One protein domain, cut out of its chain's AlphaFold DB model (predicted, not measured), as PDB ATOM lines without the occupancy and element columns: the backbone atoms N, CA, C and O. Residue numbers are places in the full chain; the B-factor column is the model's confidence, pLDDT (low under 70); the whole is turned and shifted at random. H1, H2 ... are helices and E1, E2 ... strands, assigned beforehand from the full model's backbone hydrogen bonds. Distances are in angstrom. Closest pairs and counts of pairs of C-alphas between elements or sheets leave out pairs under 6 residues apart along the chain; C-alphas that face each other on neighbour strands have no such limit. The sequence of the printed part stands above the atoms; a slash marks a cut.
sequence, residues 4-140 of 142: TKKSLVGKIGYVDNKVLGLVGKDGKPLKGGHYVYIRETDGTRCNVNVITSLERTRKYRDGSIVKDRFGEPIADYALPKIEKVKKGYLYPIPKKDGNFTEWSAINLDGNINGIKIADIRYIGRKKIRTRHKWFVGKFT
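Overview. This is residues 4 to 140 of the 142 residues of an uncharacterized protein of Firmicutes bacterium (UniProt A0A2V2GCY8). A strongly twisted, curled sheet of six strands makes the body, with H3 and the short H1 on one face and H2 on the other. From it the small hairpin E4 and E5 reaches out as an arm tipped by the long loop of residues 58 to 74; a second long loop, residues 17 to 32, reaches out elsewhere. The 137 printed residues hold three named helices and eight named strands, in the order H1 E1 E2 E3 E4 E5 H2 E6 E7 E8 H3. The large sheet runs E6 E7 E3 E2 E1 E8, antiparallel throughout, and the class is mixed, helices and strands. The whole is compact, with a radius of gyration of the C-alphas of 15.7 A and spans of 50 by 39 by 29 A.

Along the chain. H1, residues 4 to 8, begins at C-alpha 4, (119.211, 65.085, 114.258). E1 is residues 12 to 16, 13.6 A long. E2, residues 33 to 41, measures 20.2 A and bends by 63 degrees at residue 37. E3, residues 45 to 53, measures 25.1 A. E4 is residues 55 to 57 and E5 residues 75 to 77. H2, residues 79 to 86, measures 10.8 A. E6 is residues 90 to 93. E7, residues 104 to 116, measures 24.0 A and bends by 90 degrees at residue 109. E8 is residues 121 to 126, 10.7 A long. H3, residues 130 to 139, measures 15.0 A and ends at C-alpha 139, (123.244, 85.828, 125.097).

Arrangement. E1, E2 and E3 form a meander, each strand the antiparallel neighbour of the one before, with N 13 and O 36 at 3.0 A and N 49 and O 37 at 2.9 A. E8, an edge strand, pairs with E1 through N 14 and O 121, 2.8 A. E7 pairs with E3 through N 52 and O 105, 2.9 A, and with the edge strand E6 through N 91 and O 106, 2.8 A. E3 runs on into E4 at 65 degrees; E4 and E5 are a hairpin, with N 56 and O 76 at 2.8 A. H3 and H2 on opposite faces make three layers, helices on both faces of a sheet. H2 stands at a height of 9.4 A, across the strands at 77 degrees to E6 on the local plane; its closest C-alpha pair with E6 is Lys 84 and Leu 90, 5.7 A. H3 stands at 7.7 A, across the strands at 73 degrees to E7 on the local plane, with the C-alphas of Leu 108 and Phe 139 closest, 7.2 A. H1, at 6.7 A on the same face as H3, is only just over none of the strands, with 2 of its C-alphas falling on E3. In H1 and H2 every O i to N i+4 pair is within hydrogen-bond range; in H3 4 of 6 are.

Size, cuts and confidence. The C-alphas farthest apart are those of Asp 42 and Arg 69, 50.3 A. The printed part has no cut; the links E1 to E2 and E4 to E5 are long. Mean pLDDT of the printed part is 91.5, and residues 4 to 5 are under 70.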
ATOM      1  N   THR A   4     120.214  64.910 113.198       66.88
ATOM      2  CA  THR A   4     119.211  65.085 114.258       66.88
ATOM      3  C   THR A   4     119.434  66.384 115.030       66.88
ATOM      4  O   THR A   4     118.496  67.166 115.188       66.88
ATOM      5  N   LYS A   5     120.687  66.693 115.400       66.12
ATOM      6  CA  LYS A   5     121.041  67.938 116.101       66.12
ATOM      7  C   LYS A   5     120.702  69.181 115.274       66.12
ATOM      8  O   LYS A   5     120.053  70.091 115.785       66.12
ATOM      9  N   LYS A   6     121.042  69.189 113.977       70.00
ATOM     10  CA  LYS A   6     120.668  70.281 113.052       70.00
ATOM     11  C   LYS A   6     119.151  70.447 112.911       70.00
ATOM     12  O   LYS A   6     118.679  71.555 112.681       70.00
ATOM     13  N   SER A   7     118.390  69.361 113.038       83.69
ATOM     14  CA  SER A   7     116.941  69.389 112.848       83.69
ATOM     15  C   SER A   7     116.159  69.942 114.044       83.69
ATOM     16  O   SER A   7     115.022  70.360 113.845       83.69
ATOM     17  N   LEU A   8     116.720  69.951 115.259       90.88
ATOM     18  CA  LEU A   8     115.990  70.307 116.487       90.88
ATOM     19  C   LEU A   8     116.442  71.632 117.104       90.88
ATOM     20  O   LEU A   8     115.603  72.389 117.592       90.88
ATOM     21  N   VAL A   9     117.742  71.936 117.065       92.06
ATOM     22  CA  VAL A   9     118.282  73.167 117.654       92.06
ATOM     23  C   VAL A   9     117.646  74.402 117.009       92.06
ATOM     24  O   VAL A   9     117.512  74.508 115.789       92.06
ATOM     25  N   GLY A  10     117.223  75.345 117.844       92.00
ATOM     26  CA  GLY A  10     116.547  76.566 117.426       92.00
ATOM     27  C   GLY A  10     115.073  76.391 117.058       92.00
ATOM     28  O   GLY A  10     114.458  77.339 116.554       92.00
ATOM     29  N   LYS A  11     114.497  75.199 117.270       95.00
ATOM     30  CA  LYS A  11     113.049  74.973 117.199       95.00
ATOM     31  C   LYS A  11     112.395  75.173 118.559       95.00
ATOM     32  O   LYS A  11     113.044  75.152 119.603       95.00
ATOM     33  N   ILE A  12     111.080  75.364 118.512       97.06
ATOM     34  CA  ILE A  12     110.239  75.522 119.693       97.06
ATOM     35  C   ILE A  12     109.315  74.317 119.802       97.06
ATOM     36  O   ILE A  12     108.685  73.939 118.813       97.06
ATOM     37  N   GLY A  13     109.239  73.733 120.993       97.19
ATOM     38  CA  GLY A  13     108.280  72.691 121.352       97.19
ATOM     39  C   GLY A  13     107.443  73.100 122.559       97.19
ATOM     40  O   GLY A  13     107.509  74.247 122.994       97.19
ATOM     41  N   TYR A  14     106.655  72.170 123.088       97.50
ATOM     42  CA  TYR A  14     105.845  72.340 124.291       97.50
ATOM     43  C   TYR A  14     106.138  71.217 125.283       97.50
ATOM     44  O   TYR A  14     106.158  70.051 124.890       97.50
ATOM     45  N   VAL A  15     106.352  71.568 126.550       96.94
ATOM     46  CA  VAL A  15     106.698  70.623 127.617       96.94
ATOM     47  C   VAL A  15     105.841  70.909 128.840       96.94
ATOM     48  O   VAL A  15     105.644  72.067 129.212       96.94
ATOM     49  N   ASP A  16     105.343  69.848 129.467       95.75
ATOM     50  CA  ASP A  16     104.521  69.954 130.667       95.75
ATOM     51  C   ASP A  16     105.356  70.364 131.882       95.75
ATOM     52  O   ASP A  16     106.507  69.956 132.043       95.75
ATOM     53  N   ASN A  17     104.752  71.131 132.786       93.88
ATOM     54  CA  ASN A  17     105.422  71.658 133.977       93.88
ATOM     55  C   ASN A  17     105.997  70.558 134.873       93.88
ATOM     56  O   ASN A  17     107.054  70.749 135.468       93.88
ATOM     57  N   LYS A  18     105.347  69.384 134.908       92.62
ATOM     58  CA  LYS A  18     105.855  68.188 135.595       92.62
ATOM     59  C   LYS A  18     107.234  67.775 135.072       92.62
ATOM     60  O   LYS A  18     108.114  67.479 135.868       92.62
ATOM     61  N   VAL A  19     107.418  67.769 133.753       93.88
ATOM     62  CA  VAL A  19     108.692  67.406 133.111       93.88
ATOM     63  C   VAL A  19     109.724  68.522 133.286       93.88
ATOM     64  O   VAL A  19     110.904  68.247 133.461       93.88
ATOM     65  N   LEU A  20     109.277  69.781 133.296       92.06
ATOM     66  CA  LEU A  20     110.135  70.942 133.551       92.06
ATOM     67  C   LEU A  20     110.546  71.100 135.028       92.06
ATOM     68  O   LEU A  20     111.336  71.991 135.329       92.06
ATOM     69  N   GLY A  21     110.011  70.288 135.947       89.94
ATOM     70  CA  GLY A  21     110.274  70.409 137.384       89.94
ATOM     71  C   GLY A  21     109.710  71.688 138.016       89.94
ATOM     72  O   GLY A  21     110.169  72.106 139.076       89.94
ATOM     73  N   LEU A  22     108.730  72.333 137.373       86.25
ATOM     74  CA  LEU A  22     108.139  73.582 137.854       86.25
ATOM     75  C   LEU A  22     107.019  73.283 138.853       86.25
ATOM     76  O   LEU A  22     105.941  72.801 138.486       86.25
ATOM     77  N   VAL A  23     107.285  73.596 140.120       88.88
ATOM     78  CA  VAL A  23     106.375  73.365 141.246       88.88
ATOM     79  C   VAL A  23     105.785  74.666 141.783       88.88
ATOM     80  O   VAL A  23     106.374  75.742 141.669       88.88
ATOM     81  N   GLY A  24     104.582  74.566 142.339       84.56
ATOM     82  CA  GLY A  24     103.929  75.643 143.064       84.56
ATOM     83  C   GLY A  24     104.524  75.848 144.456       84.56
ATOM     84  O   GLY A  24     105.417  75.127 144.897       84.56
ATOM     85  N   LYS A  25     103.982  76.835 145.177       87.19
ATOM     86  CA  LYS A  25     104.357  77.114 146.577       87.19
ATOM     87  C   LYS A  25     104.083  75.935 147.521       87.19
ATOM     88  O   LYS A  25     104.669  75.867 148.589       87.19
ATOM     89  N   ASP A  26     103.196  75.031 147.121       88.88
ATOM     90  CA  ASP A  26     102.821  73.804 147.823       88.88
ATOM     91  C   ASP A  26     103.718  72.601 147.472       88.88
ATOM     92  O   ASP A  26     103.433  71.480 147.886       88.88
ATOM     93  N   GLY A  27     104.770  72.805 146.669       85.81
ATOM     94  CA  GLY A  27     105.674  71.747 146.215       85.81
ATOM     95  C   GLY A  27     105.076  70.816 145.156       85.81
ATOM     96  O   GLY A  27     105.759  69.904 144.690       85.81
ATOM     97  N   LYS A  28     103.823  71.032 144.729       87.44
ATOM     98  CA  LYS A  28     103.174  70.204 143.704       87.44
ATOM     99  C   LYS A  28     103.470  70.739 142.304       87.44
ATOM    100  O   LYS A  28     103.570  71.954 142.123       87.44
ATOM    101  N   PRO A  29     103.574  69.873 141.277       84.88
ATOM    102  CA  PRO A  29     103.736  70.327 139.900       84.88
ATOM    103  C   PRO A  29     102.597  71.256 139.478       84.88
ATOM    104  O   PRO A  29     101.419  70.940 139.663       84.88
ATOM    105  N   LEU A  30     102.943  72.386 138.862       88.06
ATOM    106  CA  LEU A  30     101.943  73.293 138.307       88.06
ATOM    107  C   LEU A  30     101.177  72.602 137.168       88.06
ATOM    108  O   LEU A  30     101.757  71.863 136.376       88.06
ATOM    109  N   LYS A  31      99.872  72.862 137.035       87.94
ATOM    110  CA  LYS A  31      99.101  72.361 135.883       87.94
ATOM    111  C   LYS A  31      99.547  73.050 134.588       87.94
ATOM    112  O   LYS A  31      99.935  74.217 134.599       87.94
ATOM    113  N   GLY A  32      99.446  72.332 133.470       91.06
ATOM    114  CA  GLY A  32      99.813  72.828 132.144       91.06
ATOM    115  C   GLY A  32     101.302  72.669 131.832       91.06
ATOM    116  O   GLY A  32     101.948  71.717 132.266       91.06
ATOM    117  N   GLY A  33     101.831  73.599 131.047       93.38
ATOM    118  CA  GLY A  33     103.160  73.508 130.462       93.38
ATOM    119  C   GLY A  33     103.560  74.791 129.753       93.38
ATOM    120  O   GLY A  33     102.769  75.733 129.635       93.38
ATOM    121  N   HIS A  34     104.780  74.801 129.234       95.19
ATOM    122  CA  HIS A  34     105.355  75.945 128.548       95.19
ATOM    123  C   HIS A  34     105.836  75.585 127.153       95.19
ATOM    124  O   HIS A  34     106.300  74.475 126.885       95.19
ATOM    125  N   TYR A  35     105.794  76.578 126.265       96.75
ATOM    126  CA  TYR A  35     106.635  76.526 125.082       96.75
ATOM    127  C   TYR A  35     108.101  76.616 125.504       96.75
ATOM    128  O   TYR A  35     108.447  77.379 126.406       96.75
ATOM    129  N   VAL A  36     108.961  75.851 124.842       96.69
ATOM    130  CA  VAL A  36     110.394  75.816 125.135       96.69
ATOM    131  C   VAL A  36     111.214  75.953 123.862       96.69
ATOM    132  O   VAL A  36     110.879  75.361 122.836       96.69
ATOM    133  N   TYR A  37     112.288  76.733 123.922       96.06
ATOM    134  CA  TYR A  37     113.275  76.873 122.857       96.06
ATOM    135  C   TYR A  37     114.392  75.843 123.049       96.06
ATOM    136  O   TYR A  37     115.034  75.824 124.097       96.06
ATOM    137  N   ILE A  38     114.632  74.992 122.049       95.06
ATOM    138  CA  ILE A  38     115.673  73.956 122.098       95.06
ATOM    139  C   ILE A  38     117.024  74.598 121.776       95.06
ATOM    140  O   ILE A  38     117.273  74.980 120.631       95.06
ATOM    141  N   ARG A  39     117.908  74.703 122.771       92.06
ATOM    142  CA  ARG A  39     119.252  75.272 122.595       92.06
ATOM    143  C   ARG A  39     120.243  74.251 122.077       92.06
ATOM    144  O   ARG A  39     120.995  74.517 121.147       92.06
ATOM    145  N   GLU A  40     120.248  73.084 122.700       90.88
ATOM    146  CA  GLU A  40     121.240  72.048 122.460       90.88
ATOM    147  C   GLU A  40     120.591  70.682 122.591       90.88
ATOM    148  O   GLU A  40     119.588  70.519 123.283       90.88
ATOM    149  N   THR A  41     121.181  69.698 121.922       90.81
ATOM    150  CA  THR A  41     120.788  68.300 122.042       90.81
ATOM    151  C   THR A  41     121.985  67.391 121.791       90.81
ATOM    152  O   THR A  41     122.879  67.735 121.003       90.81
ATOM    153  N   ASP A  42     121.984  66.241 122.457       89.44
ATOM    154  CA  ASP A  42     122.885  65.110 122.213       89.44
ATOM    155  C   ASP A  42     122.277  64.061 121.253       89.44
ATOM    156  O   ASP A  42     122.960  63.124 120.853       89.44
ATOM    157  N   GLY A  43     121.020  64.241 120.823       85.81
ATOM    158  CA  GLY A  43     120.267  63.290 120.000       85.81
ATOM    159  C   GLY A  43     119.179  62.520 120.755       85.81
ATOM    160  O   GLY A  43     118.275  62.002 120.110       85.81
ATOM    161  N   THR A  44     119.214  62.515 122.090       91.12
ATOM    162  CA  THR A  44     118.216  61.867 122.963       91.12
ATOM    163  C   THR A  44     117.587  62.860 123.941       91.12
ATOM    164  O   THR A  44     116.384  62.819 124.216       91.12
ATOM    165  N   ARG A  45     118.395  63.786 124.456       94.25
ATOM    166  CA  ARG A  45     118.024  64.826 125.411       94.25
ATOM    167  C   ARG A  45     118.297  66.215 124.852       94.25
ATOM    168  O   ARG A  45     119.079  66.397 123.917       94.25
ATOM    169  N   CYS A  46     117.630  67.199 125.437       93.25
ATOM    170  CA  CYS A  46     117.679  68.598 125.059       93.25
ATOM    171  C   CYS A  46     117.906  69.495 126.276       93.25
ATOM    172  O   CYS A  46     117.269  69.325 127.317       93.25
ATOM    173  N   ASN A  47     118.733  70.519 126.080       93.50
ATOM    174  CA  ASN A  47     118.778  71.687 126.950       93.50
ATOM    175  C   ASN A  47     117.879  72.761 126.348       93.50
ATOM    176  O   ASN A  47     117.966  73.071 125.154       93.50
ATOM    177  N   VAL A  48     117.006  73.331 127.168       94.88
ATOM    178  CA  VAL A  48     115.939  74.216 126.714       94.88
ATOM    179  C   VAL A  48     115.876  75.501 127.530       94.88
ATOM    180  O   VAL A  48     116.328  75.554 128.674       94.88
ATOM    181  N   ASN A  49     115.307  76.540 126.928       95.31
ATOM    182  CA  ASN A  49     114.837  77.728 127.633       95.31
ATOM    183  C   ASN A  49     113.320  77.765 127.625       95.31
ATOM    184  O   ASN A  49     112.696  77.503 126.595       95.31
ATOM    185  N   VAL A  50     112.728  78.176 128.740       95.44
ATOM    186  CA  VAL A  50     111.288  78.419 128.819       95.44
ATOM    187  C   VAL A  50     110.927  79.700 128.066       95.44
ATOM    188  O   VAL A  50     111.608  80.719 128.184       95.44
ATOM    189  N   ILE A  51     109.837  79.660 127.305       95.56
ATOM    190  CA  ILE A  51     109.212  80.834 126.693       95.56
ATOM    191  C   ILE A  51     108.054  81.287 127.574       95.56
ATOM    192  O   ILE A  51     107.233  80.484 128.024       95.56
ATOM    193  N   THR A  52     107.977  82.591 127.810       94.25
ATOM    194  CA  THR A  52     106.976  83.202 128.680       94.25
ATOM    195  C   THR A  52     106.289  84.373 127.989       94.25
ATOM    196  O   THR A  52     106.947  85.153 127.304       94.25
ATOM    197  N   SER A  53     104.980  84.525 128.189       93.81
ATOM    198  CA  SER A  53     104.248  85.702 127.713       93.81
ATOM    199  C   SER A  53     104.636  86.942 128.524       93.81
ATOM    200  O   SER A  53     104.686  86.891 129.759       93.81
ATOM    201  N   LEU A  54     104.907  88.050 127.841       95.44
ATOM    202  CA  LEU A  54     105.178  89.377 128.404       95.44
ATOM    203  C   LEU A  54     103.907  90.207 128.610       95.44
ATOM    204  O   LEU A  54     103.932  91.230 129.289       95.44
ATOM    205  N   GLU A  55     102.800  89.755 128.046       93.50
ATOM    206  CA  GLU A  55     101.486  90.365 128.161       93.50
ATOM    207  C   GLU A  55     100.431  89.279 128.359       93.50
ATOM    208  O   GLU A  55     100.709  88.089 128.180       93.50
ATOM    209  N   ARG A  56      99.215  89.705 128.681       91.19
ATOM    210  CA  ARG A  56      98.026  88.863 128.666       91.19
ATOM    211  C   ARG A  56      96.929  89.563 127.888       91.19
ATOM    212  O   ARG A  56      96.538  90.673 128.247       91.19
ATOM    213  N   THR A  57      96.418  88.921 126.842       90.81
ATOM    214  CA  THR A  57      95.273  89.467 126.103       90.81
ATOM    215  C   THR A  57      94.045  89.496 127.010       90.81
ATOM    216  O   THR A  57      93.695  88.485 127.627       90.81
ATOM    217  N   ARG A  58      93.379  90.651 127.081       91.75
ATOM    218  CA  ARG A  58      92.172  90.830 127.880       91.75
ATOM    219  C   ARG A  58      91.006  90.101 127.216       91.75
ATOM    220  O   ARG A  58      90.830  90.153 125.998       91.75
ATOM    221  N   LYS A  59      90.213  89.403 128.027       91.94
ATOM    222  CA  LYS A  59      89.053  88.630 127.573       91.94
ATOM    223  C   LYS A  59      87.827  88.946 128.419       91.94
ATOM    224  O   LYS A  59      87.965  89.194 129.617       91.94
ATOM    225  N   TYR A  60      86.656  88.914 127.796       91.00
ATOM    226  CA  TYR A  60      85.372  88.912 128.492       91.00
ATOM    227  C   TYR A  60      85.133  87.561 129.189       91.00
ATOM    228  O   TYR A  60      85.894  86.604 129.011       91.00
ATOM    229  N   ARG A  61      84.075  87.473 130.006       91.50
ATOM    230  CA  ARG A  61      83.729  86.249 130.757       91.50
ATOM    231  C   ARG A  61      83.408  85.054 129.852       91.50
ATOM    232  O   ARG A  61      83.671  83.926 130.242       91.50
ATOM    233  N   ASP A  62      82.892  85.310 128.655       93.06
ATOM    234  CA  ASP A  62      82.603  84.304 127.623       93.06
ATOM    235  C   ASP A  62      83.858  83.834 126.853       93.06
ATOM    236  O   ASP A  62      83.784  82.947 126.007       93.06
ATOM    237  N   GLY A  63      85.028  84.415 127.144       88.25
ATOM    238  CA  GLY A  63      86.300  84.091 126.501       88.25
ATOM    239  C   GLY A  63      86.605  84.878 125.224       88.25
ATOM    240  O   GLY A  63      87.706  84.718 124.683       88.25
ATOM    241  N   SER A  64      85.698  85.745 124.761       91.69
ATOM    242  CA  SER A  64      85.935  86.623 123.613       91.69
ATOM    243  C   SER A  64      86.987  87.698 123.932       91.69
ATOM    244  O   SER A  64      87.164  88.109 125.079       91.69
ATOM    245  N   ILE A  65      87.761  88.114 122.924       92.69
ATOM    246  CA  ILE A  65      88.873  89.066 123.087       92.69
ATOM    247  C   ILE A  65      88.325  90.490 123.194       92.69
ATOM    248  O   ILE A  65      87.572  90.929 122.326       92.69
ATOM    249  N   VAL A  66      88.761  91.229 124.216       94.00
ATOM    250  CA  VAL A  66      88.464  92.662 124.330       94.00
ATOM    251  C   VAL A  66      89.309  93.419 123.311       94.00
ATOM    252  O   VAL A  66      90.528  93.241 123.253       94.00
ATOM    253  N   LYS A  67      88.657  94.263 122.514       93.94
ATOM    254  CA  LYS A  67      89.281  95.061 121.459       93.94
ATOM    255  C   LYS A  67      89.126  96.552 121.739       93.94
ATOM    256  O   LYS A  67      88.177  96.954 122.407       93.94
ATOM    257  N   ASP A  68      90.065  97.349 121.249       92.38
ATOM    258  CA  ASP A  68      89.964  98.804 121.277       92.38
ATOM    259  C   ASP A  68      89.023  99.333 120.178       92.38
ATOM    260  O   ASP A  68      88.424  98.570 119.414       92.38
ATOM    261  N   ARG A  69      88.901 100.662 120.082       93.69
ATOM    262  CA  ARG A  69      88.060 101.335 119.076       93.69
ATOM    263  C   ARG A  69      88.468 101.061 117.620       93.69
ATOM    264  O   ARG A  69      87.686 101.353 116.724       93.69
ATOM    265  N   PHE A  70      89.671 100.538 117.380       92.44
ATOM    266  CA  PHE A  70      90.187 100.176 116.058       92.44
ATOM    267  C   PHE A  70      90.082  98.668 115.783       92.44
ATOM    268  O   PHE A  70      90.467  98.206 114.713       92.44
ATOM    269  N   GLY A  71      89.538  97.893 116.727       88.38
ATOM    270  CA  GLY A  71      89.395  96.446 116.604       88.38
ATOM    271  C   GLY A  71      90.646  95.655 117.001       88.38
ATOM    272  O   GLY A  71      90.659  94.432 116.821       88.38
ATOM    273  N   GLU A  72      91.663  96.309 117.568       88.19
ATOM    274  CA  GLU A  72      92.908  95.667 117.987       88.19
ATOM    275  C   GLU A  72      92.776  95.058 119.392       88.19
ATOM    276  O   GLU A  72      92.186  95.679 120.281       88.19
ATOM    277  N   PRO A  73      93.309  93.846 119.644       90.31
ATOM    278  CA  PRO A  73      93.270  93.226 120.966       90.31
ATOM    279  C   PRO A  73      93.937  94.080 122.050       90.31
ATOM    280  O   PRO A  73      95.118  94.416 121.953       90.31
ATOM    281  N   ILE A  74      93.213  94.331 123.140       91.75
ATOM    282  CA  ILE A  74      93.770  94.969 124.335       91.75
ATOM    283  C   ILE A  74      94.534  93.920 125.144       91.75
ATOM    284  O   ILE A  74      94.052  92.803 125.357       91.75
ATOM    285  N   ALA A  75      95.725  94.273 125.621       90.94
ATOM    286  CA  ALA A  75      96.541  93.410 126.462       90.94
ATOM    287  C   ALA A  75      97.102  94.166 127.667       90.94
ATOM    288  O   ALA A  75      97.458  95.339 127.569       90.94
ATOM    289  N   ASP A  76      97.208  93.461 128.789       91.50
ATOM    290  CA  ASP A  76      97.828  93.954 130.013       91.50
ATOM    291  C   ASP A  76      99.268  93.420 130.096       91.50
ATOM    292  O   ASP A  76      99.508  92.217 129.950       91.50
ATOM    293  N   TYR A  77     100.251  94.298 130.316       91.62
ATOM    294  CA  TYR A  77     101.661  93.904 130.372       91.62
ATOM    295  C   TYR A  77     102.044  93.325 131.735       91.62
ATOM    296  O   TYR A  77     101.716  93.867 132.790       91.62
ATOM    297  N   ALA A  78     102.833  92.253 131.725       92.19
ATOM    298  CA  ALA A  78     103.406  91.680 132.933       92.19
ATOM    299  C   ALA A  78     104.627  92.503 133.375       92.19
ATOM    300  O   ALA A  78     105.766  92.135 133.076       92.19
ATOM    301  N   LEU A  79     104.399  93.608 134.097       92.00
ATOM    302  CA  LEU A  79     105.440  94.573 134.493       92.00
ATOM    303  C   LEU A  79     106.721  93.933 135.071       92.00
ATOM    304  O   LEU A  79     107.806  94.291 134.606       92.00
ATOM    305  N   PRO A  80     106.662  92.927 135.973       93.12
ATOM    306  CA  PRO A  80     107.879  92.282 136.477       93.12
ATOM    307  C   PRO A  80     108.712  91.592 135.386       93.12
ATOM    308  O   PRO A  80     109.938  91.533 135.472       93.12
ATOM    309  N   LYS A  81     108.070  91.070 134.333       93.81
ATOM    310  CA  LYS A  81     108.764  90.452 133.195       93.81
ATOM    311  C   LYS A  81     109.350  91.505 132.260       93.81
ATOM    312  O   LYS A  81     110.447  91.303 131.752       93.81
ATOM    313  N   ILE A  82     108.667  92.633 132.072       94.69
ATOM    314  CA  ILE A  82     109.211  93.770 131.314       94.69
ATOM    315  C   ILE A  82     110.495  94.285 131.971       94.69
ATOM    316  O   ILE A  82     111.483  94.539 131.286       94.69
ATOM    317  N   GLU A  83     110.535  94.342 133.299       94.88
ATOM    318  CA  GLU A  83     111.755  94.708 134.022       94.88
ATOM    319  C   GLU A  83     112.890  93.694 133.796       94.88
ATOM    320  O   GLU A  83     114.043  94.066 133.579       94.88
ATOM    321  N   LYS A  84     112.570  92.395 133.745       94.19
ATOM    322  CA  LYS A  84     113.549  91.360 133.378       94.19
ATOM    323  C   LYS A  84     114.050  91.477 131.936       94.19
ATOM    324  O   LYS A  84     115.207  91.144 131.688       94.19
ATOM    325  N   VAL A  85     113.218  91.946 131.002       93.94
ATOM    326  CA  VAL A  85     113.653  92.261 129.631       93.94
ATOM    327  C   VAL A  85     114.694  93.380 129.654       93.94
ATOM    328  O   VAL A  85     115.774  93.202 129.099       93.94
ATOM    329  N   LYS A  86     114.419  94.491 130.354       93.75
ATOM    330  CA  LYS A  86     115.367  95.616 130.479       93.75
ATOM    331  C   LYS A  86     116.714  95.185 131.061       93.75
ATOM    332  O   LYS A  86     117.757  95.619 130.593       93.75
ATOM    333  N   LYS A  87     116.684  94.293 132.054       93.00
ATOM    334  CA  LYS A  87     117.881  93.747 132.713       93.00
ATOM    335  C   LYS A  87     118.589  92.634 131.921       93.00
ATOM    336  O   LYS A  87     119.587  92.099 132.394       93.00
ATOM    337  N   GLY A  88     118.079  92.249 130.748       90.94
ATOM    338  CA  GLY A  88     118.692  91.232 129.888       90.94
ATOM    339  C   GLY A  88     118.507  89.782 130.353       90.94
ATOM    340  O   GLY A  88     119.210  88.895 129.879       90.94
ATOM    341  N   TYR A  89     117.572  89.513 131.269       92.69
ATOM    342  CA  TYR A  89     117.231  88.149 131.701       92.69
ATOM    343  C   TYR A  89     116.221  87.473 130.766       92.69
ATOM    344  O   TYR A  89     116.197  86.251 130.637       92.69
ATOM    345  N   LEU A  90     115.390  88.269 130.091       95.00
ATOM    346  CA  LEU A  90     114.449  87.803 129.080       95.00
ATOM    347  C   LEU A  90     114.812  88.407 127.725       95.00
ATOM    348  O   LEU A  90     114.983  89.617 127.610       95.00
ATOM    349  N   TYR A  91     114.859  87.574 126.688       95.38
ATOM    350  CA  TYR A  91     114.999  88.027 125.309       95.38
ATOM    351  C   TYR A  91     113.614  88.190 124.666       95.38
ATOM    352  O   TYR A  91     112.951  87.175 124.410       95.38
ATOM    353  N   PRO A  92     113.143  89.422 124.404       96.19
ATOM    354  CA  PRO A  92     111.823  89.649 123.832       96.19
ATOM    355  C   PRO A  92     111.785  89.225 122.361       96.19
ATOM    356  O   PRO A  92     112.681  89.537 121.577       96.19
ATOM    357  N   ILE A  93     110.706  88.551 121.967       95.69
ATOM    358  CA  ILE A  93     110.406  88.220 120.572       95.69
ATOM    359  C   ILE A  93     109.247  89.119 120.142       95.69
ATOM    360  O   ILE A  93     108.142  88.928 120.649       95.69
ATOM    361  N   PRO A  94     109.441  90.091 119.234       91.75
ATOM    362  CA  PRO A  94     108.346  90.921 118.734       91.75
ATOM    363  C   PRO A  94     107.171  90.073 118.226       91.75
ATOM    364  O   PRO A  94     107.387  89.037 117.597       91.75
ATOM    365  N   LYS A  95     105.923  90.514 118.445       88.19
ATOM    366  CA  LYS A  95     104.716  89.746 118.059       88.19
ATOM    367  C   LYS A  95     104.734  89.291 116.601       88.19
ATOM    368  O   LYS A  95     104.403  88.152 116.317       88.19
ATOM    369  N   LYS A  96     105.157  90.168 115.685       89.50
ATOM    370  CA  LYS A  96     105.218  89.883 114.239       89.50
ATOM    371  C   LYS A  96     106.363  88.941 113.847       89.50
ATOM    372  O   LYS A  96     106.411  88.465 112.713       89.50
ATOM    373  N   ASP A  97     107.274  88.667 114.774       93.69
ATOM    374  CA  ASP A  97     108.459  87.853 114.538       93.69
ATOM    375  C   ASP A  97     108.326  86.427 115.091       93.69
ATOM    376  O   ASP A  97     109.226  85.609 114.888       93.69
ATOM    377  N   GLY A  98     107.200  86.097 115.727       91.94
ATOM    378  CA  GLY A  98     106.822  84.732 116.078       91.94
ATOM    379  C   GLY A  98     105.338  84.472 115.833       91.94
ATOM    380  O   GLY A  98     104.562  85.391 115.625       91.94
ATOM    381  N   ASN A  99     104.913  83.211 115.858       93.62
ATOM    382  CA  ASN A  99     103.493  82.848 115.713       93.62
ATOM    383  C   ASN A  99     102.841  82.512 117.065       93.62
ATOM    384  O   ASN A  99     102.054  81.565 117.185       93.62
ATOM    385  N   PHE A 100     103.210  83.252 118.109       91.25
ATOM    386  CA  PHE A 100     102.577  83.178 119.424       91.25
ATOM    387  C   PHE A 100     101.284  83.989 119.443       91.25
ATOM    388  O   PHE A 100     101.116  84.916 118.660       91.25
ATOM    389  N   THR A 101     100.373  83.626 120.342       88.31
ATOM    390  CA  THR A 101      99.132  84.389 120.540       88.31
ATOM    391  C   THR A 101      99.399  85.698 121.284       88.31
ATOM    392  O   THR A 101      98.748  86.697 121.017       88.31
ATOM    393  N   GLU A 102     100.383  85.694 122.183       91.44
ATOM    394  CA  GLU A 102     100.756  86.831 123.025       91.44
ATOM    395  C   GLU A 102     102.203  87.239 122.741       91.44
ATOM    396  O   GLU A 102     103.041  86.406 122.361       91.44
ATOM    397  N   TRP A 103     102.524  88.513 122.975       94.06
ATOM    398  CA  TRP A 103     103.917  88.952 122.993       94.06
ATOM    399  C   TRP A 103     104.708  88.124 124.004       94.06
ATOM    400  O   TRP A 103     104.306  87.990 125.156       94.06
ATOM    401  N   SER A 104     105.815  87.532 123.563       95.50
ATOM    402  CA  SER A 104     106.525  86.501 124.317       95.50
ATOM    403  C   SER A 104     108.024  86.776 124.365       95.50
ATOM    404  O   SER A 104     108.572  87.482 123.522       95.50
ATOM    405  N   ALA A 105     108.700  86.180 125.340       96.50
ATOM    406  CA  ALA A 105     110.144  86.232 125.491       96.50
ATOM    407  C   ALA A 105     110.727  84.859 125.814       96.50
ATOM    408  O   ALA A 105     110.072  84.028 126.445       96.50
ATOM    409  N   ILE A 106     111.978  84.645 125.412       95.81
ATOM    410  CA  ILE A 106     112.776  83.489 125.824       95.81
ATOM    411  C   ILE A 106     113.484  83.838 127.128       95.81
ATOM    412  O   ILE A 106     114.128  84.883 127.219       95.81
ATOM    413  N   ASN A 107     113.377  82.967 128.127       94.44
ATOM    414  CA  ASN A 107     114.106  83.133 129.370       94.44
ATOM    415  C   ASN A 107     115.572  82.703 129.220       94.44
ATOM    416  O   ASN A 107     115.833  81.529 128.988       94.44
ATOM    417  N   LEU A 108     116.505  83.644 129.380       91.44
ATOM    418  CA  LEU A 108     117.947  83.410 129.277       91.44
ATOM    419  C   LEU A 108     118.599  82.968 130.602       91.44
ATOM    420  O   LEU A 108     119.758  82.563 130.571       91.44
ATOM    421  N   ASP A 109     117.893  83.073 131.739       82.62
ATOM    422  CA  ASP A 109     118.377  82.696 133.082       82.62
ATOM    423  C   ASP A 109     117.838  81.343 133.582       82.62
ATOM    424  O   ASP A 109     118.541  80.593 134.252       82.62
ATOM    425  N   GLY A 110     116.606  80.998 133.211       75.94
ATOM    426  CA  GLY A 110     115.889  79.800 133.655       75.94
ATOM    427  C   GLY A 110     116.158  78.596 132.763       75.94
ATOM    428  O   GLY A 110     115.245  78.067 132.124       75.94
ATOM    429  N   ASN A 111     117.425  78.218 132.674       85.06
ATOM    430  CA  ASN A 111     117.908  77.115 131.857       85.06
ATOM    431  C   ASN A 111     117.463  75.762 132.420       85.06
ATOM    432  O   ASN A 111     117.770  75.441 133.563       85.06
ATOM    433  N   ILE A 112     116.798  74.944 131.601       92.62
ATOM    434  CA  ILE A 112     116.393  73.586 131.987       92.62
ATOM    435  C   ILE A 112     117.139  72.593 131.104       92.62
ATOM    436  O   ILE A 112     117.091  72.681 129.876       92.62
ATOM    437  N   ASN A 113     117.843  71.655 131.730       93.25
ATOM    438  CA  ASN A 113     118.759  70.748 131.047       93.25
ATOM    439  C   ASN A 113     118.256  69.302 131.089       93.25
ATOM    440  O   ASN A 113     117.531  68.907 131.999       93.25
ATOM    441  N   GLY A 114     118.666  68.501 130.104       93.50
ATOM    442  CA  GLY A 114     118.458  67.049 130.121       93.50
ATOM    443  C   GLY A 114     117.025  66.559 129.868       93.50
ATOM    444  O   GLY A 114     116.736  65.389 130.132       93.50
ATOM    445  N   ILE A 115     116.139  67.401 129.325       95.44
ATOM    446  CA  ILE A 115     114.769  67.006 128.964       95.44
ATOM    447  C   ILE A 115     114.819  65.980 127.832       95.44
ATOM    448  O   ILE A 115     115.474  66.220 126.818       95.44
ATOM    449  N   LYS A 116     114.136  64.839 127.964       95.94
ATOM    450  CA  LYS A 116     114.085  63.846 126.879       95.94
ATOM    451  C   LYS A 116     113.331  64.436 125.690       95.94
ATOM    452  O   LYS A 116     112.277  65.039 125.863       95.94
ATOM    453  N   ILE A 117     113.828  64.214 124.473       94.69
ATOM    454  CA  ILE A 117     113.163  64.695 123.248       94.69
ATOM    455  C   ILE A 117     111.722  64.177 123.156       94.69
ATOM    456  O   ILE A 117     110.843  64.923 122.738       94.69
ATOM    457  N   ALA A 118     111.483  62.934 123.582       95.00
ATOM    458  CA  ALA A 118     110.162  62.304 123.571       95.00
ATOM    459  C   ALA A 118     109.106  63.065 124.397       95.00
ATOM    460  O   ALA A 118     107.925  63.010 124.067       95.00
ATOM    461  N   ASP A 119     109.525  63.816 125.420       97.00
ATOM    462  CA  ASP A 119     108.622  64.607 126.263       97.00
ATOM    463  C   ASP A 119     108.298  65.985 125.648       97.00
ATOM    464  O   ASP A 119     107.450  66.725 126.154       97.00
ATOM    465  N   ILE A 120     108.967  66.354 124.549       96.75
ATOM    466  CA  ILE A 120     108.779  67.634 123.866       96.75
ATOM    467  C   ILE A 120     107.780  67.468 122.722       96.75
ATOM    468  O   ILE A 120     108.067  66.901 121.667       96.75
ATOM    469  N   ARG A 121     106.598  68.055 122.894       96.69
ATOM    470  CA  ARG A 121     105.494  67.970 121.932       96.69
ATOM    471  C   ARG A 121     105.520  69.119 120.924       96.69
ATOM    472  O   ARG A 121     106.053  70.196 121.186       96.69
ATOM    473  N   TYR A 122     104.893  68.905 119.766       96.25
ATOM    474  CA  TYR A 122     104.626  69.933 118.743       96.25
ATOM    475  C   TYR A 122     105.860  70.715 118.253       96.25
ATOM    476  O   TYR A 122     105.764  71.905 117.932       96.25
ATOM    477  N   ILE A 123     107.021  70.058 118.192       95.88
ATOM    478  CA  ILE A 123     108.282  70.692 117.795       95.88
ATOM    479  C   ILE A 123     108.148  71.327 116.403       95.88
ATOM    480  O   ILE A 123     107.797  70.675 115.424       95.88
ATOM    481  N   GLY A 124     108.462  72.619 116.307       94.25
ATOM    482  CA  GLY A 124     108.430  73.382 115.058       94.25
ATOM    483  C   GLY A 124     107.055  73.934 114.672       94.25
ATOM    484  O   GLY A 124     106.970  74.669 113.685       94.25
ATOM    485  N   ARG A 125     105.995  73.649 115.447       95.25
ATOM    486  CA  ARG A 125     104.672  74.268 115.254       95.25
ATOM    487  C   ARG A 125     104.711  75.755 115.597       95.25
ATOM    488  O   ARG A 125     104.177  76.577 114.849       95.25
ATOM    489  N   LYS A 126     105.373  76.110 116.704       95.81
ATOM    490  CA  LYS A 126     105.734  77.500 117.001       95.81
ATOM    491  C   LYS A 126     107.086  77.840 116.380       95.81
ATOM    492  O   LYS A 126     107.991  77.006 116.333       95.81
ATOM    493  N   LYS A 127     107.204  79.057 115.857       94.69
ATOM    494  CA  LYS A 127     108.361  79.534 115.100       94.69
ATOM    495  C   LYS A 127     108.666  80.974 115.480       94.69
ATOM    496  O   LYS A 127     107.763  81.738 115.809       94.69
ATOM    497  N   ILE A 128     109.944  81.316 115.372       95.19
ATOM    498  CA  ILE A 128     110.460  82.681 115.445       95.19
ATOM    499  C   ILE A 128     111.343  82.946 114.231       95.19
ATOM    500  O   ILE A 128     111.944  82.010 113.685       95.19
ATOM    501  N   ARG A 129     111.453  84.209 113.818       94.62
ATOM    502  CA  ARG A 129     112.376  84.614 112.753       94.62
ATOM    503  C   ARG A 129     113.815  84.238 113.101       94.62
ATOM    504  O   ARG A 129     114.245  84.327 114.250       94.62
ATOM    505  N   THR A 130     114.583  83.858 112.081       91.44
ATOM    506  CA  THR A 130     115.949  83.327 112.231       91.44
ATOM    507  C   THR A 130     116.885  84.267 112.989       91.44
ATOM    508  O   THR A 130     117.679  83.785 113.794       91.44
ATOM    509  N   ARG A 131     116.739  85.590 112.819       91.25
ATOM    510  CA  ARG A 131     117.540  86.603 113.530       91.25
ATOM    511  C   ARG A 131     117.558  86.388 115.050       91.25
ATOM    512  O   ARG A 131     118.606  86.494 115.671       91.25
ATOM    513  N   HIS A 132     116.429  85.991 115.638       92.69
ATOM    514  CA  HIS A 132     116.308  85.780 117.083       92.69
ATOM    515  C   HIS A 132     117.085  84.561 117.572       92.69
ATOM    516  O   HIS A 132     117.595  84.571 118.685       92.69
ATOM    517  N   LYS A 133     117.220  83.525 116.736       90.06
ATOM    518  CA  LYS A 133     117.944  82.299 117.100       90.06
ATOM    519  C   LYS A 133     119.413  82.589 117.395       90.06
ATOM    520  O   LYS A 133     119.967  82.041 118.343       90.06
ATOM    521  N   TRP A 134     120.014  83.481 116.604       87.56
ATOM    522  CA  TRP A 134     121.392  83.923 116.804       87.56
ATOM    523  C   TRP A 134     121.555  84.678 118.125       87.56
ATOM    524  O   TRP A 134     122.424  84.336 118.921       87.56
ATOM    525  N   PHE A 135     120.678  85.651 118.392       86.88
ATOM    526  CA  PHE A 135     120.731  86.441 119.625       86.88
ATOM    527  C   PHE A 135     120.557  85.586 120.877       86.88
ATOM    528  O   PHE A 135     121.325  85.728 121.825       86.88
ATOM    529  N   VAL A 136     119.591  84.666 120.863       85.88
ATOM    530  CA  VAL A 136     119.375  83.736 121.975       85.88
ATOM    531  C   VAL A 136     120.624  82.892 122.192       85.88
ATOM    532  O   VAL A 136     121.107  82.824 123.314       85.88
ATOM    533  N   GLY A 137     121.205  82.313 121.136       82.56
ATOM    534  CA  GLY A 137     122.440  81.531 121.253       82.56
ATOM    535  C   GLY A 137     123.621  82.333 121.811       82.56
ATOM    536  O   GLY A 137     124.376  81.809 122.621       82.56
ATOM    537  N   LYS A 138     123.755  83.607 121.422       83.69
ATOM    538  CA  LYS A 138     124.843  84.486 121.875       83.69
ATOM    539  C   LYS A 138     124.712  84.914 123.339       83.69
ATOM    540  O   LYS A 138     125.721  85.021 124.024       83.69
ATOM    541  N   PHE A 139     123.493  85.200 123.793       83.12
ATOM    542  CA  PHE A 139     123.244  85.828 125.097       83.12
ATOM    543  C   PHE A 139     122.672  84.890 126.157       83.12
ATOM    544  O   PHE A 139     122.487  85.296 127.303       83.12
ATOM    545  N   THR A 140     122.399  83.639 125.798       79.44
ATOM    546  CA  THR A 140     122.087  82.598 126.773       79.44
ATOM    547  C   THR A 140     123.216  82.518 127.801       79.44
ATOM    548  O   THR A 140     124.363  82.246 127.442       79.44
TER     549      THR A 140